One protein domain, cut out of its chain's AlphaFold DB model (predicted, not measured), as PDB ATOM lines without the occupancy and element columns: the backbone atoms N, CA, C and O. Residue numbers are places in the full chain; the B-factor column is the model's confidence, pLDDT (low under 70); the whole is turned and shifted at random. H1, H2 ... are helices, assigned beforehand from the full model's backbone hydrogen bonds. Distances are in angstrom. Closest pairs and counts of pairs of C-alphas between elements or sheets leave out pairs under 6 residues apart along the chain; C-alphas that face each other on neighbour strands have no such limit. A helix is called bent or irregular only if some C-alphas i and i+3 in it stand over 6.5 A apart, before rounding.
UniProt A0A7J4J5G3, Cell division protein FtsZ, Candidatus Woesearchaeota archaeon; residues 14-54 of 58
ATOM      1  N   ASP A  14     171.816 168.983  88.113       97.31
ATOM      2  CA  ASP A  14     172.896 169.515  87.271       97.31
ATOM      3  C   ASP A  14     174.304 169.170  87.797       97.31
ATOM      4  O   ASP A  14     175.278 169.161  87.035       97.31
ATOM      5  N   MET A  15     174.406 168.818  89.081       97.25
ATOM      6  CA  MET A  15     175.630 168.392  89.758       97.25
ATOM      7  C   MET A  15     175.818 166.869  89.776       97.25
ATOM      8  O   MET A  15     176.738 166.369  90.422       97.25
ATOM      9  N   LYS A  16     175.001 166.092  89.051       97.00
ATOM     10  CA  LYS A  16     175.164 164.633  88.977       97.00
ATOM     11  C   LYS A  16     176.566 164.248  88.484       97.00
ATOM     12  O   LYS A  16     177.014 164.673  87.421       97.00
ATOM     13  N   GLY A  17     177.257 163.416  89.266       97.50
ATOM     14  CA  GLY A  17     178.630 162.980  88.982       97.50
ATOM     15  C   GLY A  17     179.708 164.042  89.238       97.50
ATOM     16  O   GLY A  17     180.866 163.815  88.899       97.50
ATOM     17  N   LYS A  18     179.350 165.191  89.826       97.06
ATOM     18  CA  LYS A  18     180.261 166.289  90.162       97.06
ATOM     19  C   LYS A  18     180.122 166.644  91.639       97.06
ATOM     20  O   LYS A  18     179.070 166.466  92.243       97.06
ATOM     21  N   LEU A  19     181.189 167.185  92.220       96.31
ATOM     22  CA  LEU A  19     181.178 167.717  93.577       96.31
ATOM     23  C   LEU A  19     181.919 169.047  93.590       96.31
ATOM     24  O   LEU A  19     183.019 169.162  93.052       96.31
ATOM     25  N   THR A  20     181.323 170.043  94.232       96.12
ATOM     26  CA  THR A  20     181.979 171.317  94.517       96.12
ATOM     27  C   THR A  20     181.958 171.532  96.017       96.12
ATOM     28  O   THR A  20     180.911 171.416  96.650       96.12
ATOM     29  N   VAL A  21     183.125 171.836  96.577       97.00
ATOM     30  CA  VAL A  21     183.296 172.122  97.999       97.00
ATOM     31  C   VAL A  21     183.677 173.586  98.141       97.00
ATOM     32  O   VAL A  21     184.616 174.050  97.499       97.00
ATOM     33  N   MET A  22     182.943 174.304  98.985       96.00
ATOM     34  CA  MET A  22     183.274 175.664  99.387       96.00
ATOM     35  C   MET A  22     183.550 175.662 100.884       96.00
ATOM     36  O   MET A  22     182.695 175.261 101.671       96.00
ATOM     37  N   THR A  23     184.731 176.134 101.268       94.25
ATOM     38  CA  THR A  23     185.140 176.231 102.669       94.25
ATOM     39  C   THR A  23     185.300 177.696 103.034       94.25
ATOM     40  O   THR A  23     186.036 178.425 102.372       94.25
ATOM     41  N   ILE A  24     184.627 178.121 104.101       92.00
ATOM     42  CA  ILE A  24     184.772 179.461 104.670       92.00
ATOM     43  C   ILE A  24     185.519 179.305 105.992       92.00
ATOM     44  O   ILE A  24     185.012 178.680 106.919       92.00
ATOM     45  N   ILE A  25     186.732 179.851 106.064       90.00
ATOM     46  CA  ILE A  25     187.572 179.806 107.264       90.00
ATOM     47  C   ILE A  25     187.589 181.204 107.883       90.00
ATOM     48  O   ILE A  25     187.988 182.170 107.233       90.00
ATOM     49  N   THR A  26     187.155 181.315 109.137       87.00
ATOM     50  CA  THR A  26     187.064 182.580 109.885       87.00
ATOM     51  C   THR A  26     187.931 182.543 111.143       87.00
ATOM     52  O   THR A  26     188.325 181.471 111.590       87.00
ATOM     53  N   GLY A  27     188.224 183.707 111.739       86.38
ATOM     54  CA  GLY A  27     189.063 183.787 112.947       86.38
ATOM     55  C   GLY A  27     190.555 183.539 112.689       86.38
ATOM     56  O   GLY A  27     191.292 183.149 113.592       86.38
ATOM     57  N   VAL A  28     191.011 183.742 111.450       86.75
ATOM     58  CA  VAL A  28     192.412 183.561 111.058       86.75
ATOM     59  C   VAL A  28     193.227 184.819 111.364       86.75
ATOM     60  O   VAL A  28     193.082 185.840 110.703       86.75
ATOM     61  N   ASN A  29     194.116 184.740 112.355       76.69
ATOM     62  CA  ASN A  29     195.002 185.854 112.734       76.69
ATOM     63  C   ASN A  29     196.420 185.731 112.152       76.69
ATOM     64  O   ASN A  29     197.260 186.601 112.361       76.69
ATOM     65  N   SER A  30     196.712 184.641 111.438       76.12
ATOM     66  CA  SER A  30     198.046 184.395 110.890       76.12
ATOM     67  C   SER A  30     198.281 185.207 109.605       76.12
ATOM     68  O   SER A  30     197.543 185.018 108.629       76.12
ATOM     69  N   PRO A  31     199.345 186.033 109.533       67.44
ATOM     70  CA  PRO A  31     199.712 186.784 108.325       67.44
ATOM     71  C   PRO A  31     200.006 185.890 107.113       67.44
ATOM     72  O   PRO A  31     199.913 186.322 105.970       67.44
ATOM     73  N   TRP A  32     200.348 184.624 107.349       69.50
ATOM     74  CA  TRP A  32     200.652 183.653 106.298       69.50
ATOM     75  C   TRP A  32     199.407 183.169 105.549       69.50
ATOM     76  O   TRP A  32     199.530 182.659 104.441       69.50
ATOM     77  N   ILE A  33     198.218 183.349 106.135       71.00
ATOM     78  CA  ILE A  33     196.934 182.973 105.526       71.00
ATOM     79  C   ILE A  33     196.379 184.127 104.684       71.00
ATOM     80  O   ILE A  33     195.885 183.906 103.583       71.00
ATOM     81  N   LEU A  34     196.482 185.362 105.181       69.88
ATOM     82  CA  LEU A  34     195.993 186.557 104.478       69.88
ATOM     83  C   LEU A  34     196.996 187.093 103.438       69.88
ATOM     84  O   LEU A  34     196.639 187.930 102.609       69.88
ATOM     85  N   GLY A  35     198.244 186.612 103.470       70.44
ATOM     86  CA  GLY A  35     199.360 187.200 102.733       70.44
ATOM     87  C   GLY A  35     199.823 188.519 103.363       70.44
ATOM     88  O   GLY A  35     199.331 188.942 104.410       70.44
ATOM     89  N   LYS A  36     200.788 189.203 102.728       69.31
ATOM     90  CA  LYS A  36     201.185 190.552 103.166       69.31
ATOM     91  C   LYS A  36     199.964 191.466 103.084       69.31
ATOM     92  O   LYS A  36     199.507 191.776 101.984       69.31
ATOM     93  N   VAL A  37     199.457 191.884 104.240       67.69
ATOM     94  CA  VAL A  37     198.348 192.831 104.325       67.69
ATOM     95  C   VAL A  37     198.843 194.168 103.782       67.69
ATOM     96  O   VAL A  37     199.574 194.904 104.441       67.69
ATOM     97  N   ASP A  38     198.498 194.458 102.532       75.62
ATOM     98  CA  ASP A  38     198.729 195.764 101.933       75.62
ATOM     99  C   ASP A  38     197.587 196.685 102.363       75.62
ATOM    100  O   ASP A  38     196.536 196.753 101.717       75.62
ATOM    101  N   HIS A  39     197.799 197.368 103.489       72.62
ATOM    102  CA  HIS A  39     196.822 198.285 104.071       72.62
ATOM    103  C   HIS A  39     196.354 199.353 103.067       72.62
ATOM    104  O   HIS A  39     195.181 199.725 103.061       72.62
ATOM    105  N   LYS A  40     197.216 199.765 102.122       76.81
ATOM    106  CA  LYS A  40     196.839 200.725 101.075       76.81
ATOM    107  C   LYS A  40     195.838 200.129 100.089       76.81
ATOM    108  O   LYS A  40     194.889 200.809  99.703       76.81
ATOM    109  N   LYS A  41     196.002 198.861  99.696       76.69
ATOM    110  CA  LYS A  41     195.028 198.169  98.831       76.69
ATOM    111  C   LYS A  41     193.702 197.926  99.540       76.69
ATOM    112  O   LYS A  41     192.654 198.086  98.915       76.69
ATOM    113  N   SER A  42     193.722 197.556 100.825       77.12
ATOM    114  CA  SER A  42     192.478 197.384 101.587       77.12
ATOM    115  C   SER A  42     191.724 198.705 101.745       77.12
ATOM    116  O   SER A  42     190.514 198.732 101.540       77.12
ATOM    117  N   GLU A  43     192.430 199.809 102.007       79.81
ATOM    118  CA  GLU A  43     191.843 201.152 102.069       79.81
ATOM    119  C   GLU A  43     191.270 201.593 100.718       79.81
ATOM    120  O   GLU A  43     190.161 202.117 100.656       79.81
ATOM    121  N   GLN A  44     191.985 201.351  99.613       81.94
ATOM    122  CA  GLN A  44     191.490 201.651  98.265       81.94
ATOM    123  C   GLN A  44     190.212 200.875  97.935       81.94
ATOM    124  O   GLN A  44     189.275 201.457  97.384       81.94
ATOM    125  N   ARG A  45     190.150 199.590  98.305       81.81
ATOM    126  CA  ARG A  45     188.967 198.740  98.110       81.81
ATOM    127  C   ARG A  45     187.797 199.170  98.998       81.81
ATOM    128  O   ARG A  45     186.661 199.193  98.537       81.81
ATOM    129  N   ALA A  46     188.068 199.559 100.243       80.88
ATOM    130  CA  ALA A  46     187.053 200.114 101.136       80.88
ATOM    131  C   ALA A  46     186.491 201.438 100.589       80.88
ATOM    132  O   ALA A  46     185.277 201.613 100.531       80.88
ATOM    133  N   ARG A  47     187.353 202.334 100.086       84.25
ATOM    134  CA  ARG A  47     186.951 203.603  99.450       84.25
ATOM    135  C   ARG A  47     186.207 203.414  98.128       84.25
ATOM    136  O   ARG A  47     185.354 204.232  97.789       84.25
ATOM    137  N   SER A  48     186.541 202.398  97.328       85.50
ATOM    138  CA  SER A  48     185.778 202.101  96.108       85.50
ATOM    139  C   SER A  48     184.379 201.600  96.449       85.50
ATOM    140  O   SER A  48     183.418 202.096  95.875       85.50
ATOM    141  N   LEU A  49     184.271 200.702  97.431       84.12
ATOM    142  CA  LEU A  49     182.993 200.162  97.889       84.12
ATOM    143  C   LEU A  49     182.112 201.242  98.539       84.12
ATOM    144  O   LEU A  49     180.927 201.329  98.251       84.12
ATOM    145  N   SER A  50     182.699 202.115  99.361       85.00
ATOM    146  CA  SER A  50     182.010 203.262  99.973       85.00
ATOM    147  C   SER A  50     181.417 204.215  98.922       85.00
ATOM    148  O   SER A  50     180.264 204.618  99.053       85.00
ATOM    149  N   ARG A  51     182.151 204.511  97.836       86.75
ATOM    150  CA  ARG A  51     181.643 205.328  96.715       86.75
ATOM    151  C   ARG A  51     180.524 204.651  95.931       86.75
ATOM    152  O   ARG A  51     179.594 205.330  95.520       86.75
ATOM    153  N   GLU A  52     180.626 203.344  95.712       84.69
ATOM    154  CA  GLU A  52     179.590 202.566  95.025       84.69
ATOM    155  C   GLU A  52     178.290 202.513  95.838       84.69
ATOM    156  O   GLU A  52     177.203 202.618  95.279       84.69
ATOM    157  N   LEU A  53     178.406 202.406  97.164       85.00
ATOM    158  CA  LEU A  53     177.269 202.295  98.079       85.00
ATOM    159  C   LEU A  53     176.741 203.647  98.594       85.00
ATOM    160  O   LEU A  53     175.694 203.672  99.234       85.00
ATOM    161  N   GLY A  54     177.439 204.761  98.342       82.94
ATOM    162  CA  GLY A  54     177.042 206.098  98.804       82.94
ATOM    163  C   GLY A  54     177.116 206.300 100.324       82.94
ATOM    164  O   GLY A  54     176.431 207.171 100.854       82.94
TER     165      GLY A  54
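What this domain is: This is residues 14 to 54 of the 58 residues of the protein "Cell division protein FtsZ" of Candidatus Woesearchaeota archaeon (UniProt A0A7J4J5G3). The printed part makes an open, angular arch: a long unnamed arm, residues 14 to 30, with a small hook near its first residues, leads to the one-turn helix H1 at the corner, and the longer helix H2 leads away from there as the second arm. The two arms do not fold together, and the space between them is empty. The printed part has 41 residues with two named helices, H1 then H2, and no named strand; the class is all helix, though 19 of the 41 residues, under half, are in named elements. It is extended, with a radius of gyration of the C-alphas of 16.6 A, and flat, spanning 43 by 30 by 15 A.

Where its parts are: Start at C-alpha 14, at (172.896, 169.515, 87.271), and read on through residues 14 to 30, a long stretch with no named element. At C-alpha 31, at (199.712, 186.784, 108.325), you reach H1, residues 31 to 34, 5.4 A long. Then find C-alpha 39 at (196.822, 198.285, 104.071); from there H2, residues 39 to 53, runs 20.8 A to C-alpha 53 at (177.269, 202.295, 98.079).

How they stand to each other: Look at residues 35 to 38 for the tight link from H1 to H2; the two helices are apart, with no C-alpha of the one within 8 A of the other. In H2 every O i to N i+4 pair is within hydrogen-bond range. H1 is too short for such a pair, and its one O i to N i+3 pair is not within range. Neither helix is bent.

The domain as a whole: Residues 14 to 54 stand free: no C-alpha has another, 8 or more residues along, within 10 A. The two farthest C-alphas, of Gly 17 and Gly 54, are 44.3 A apart. The printed part has no cut. Its mean pLDDT is 83.6, and residues 31, 32, 34, 36 and 37 are under 70.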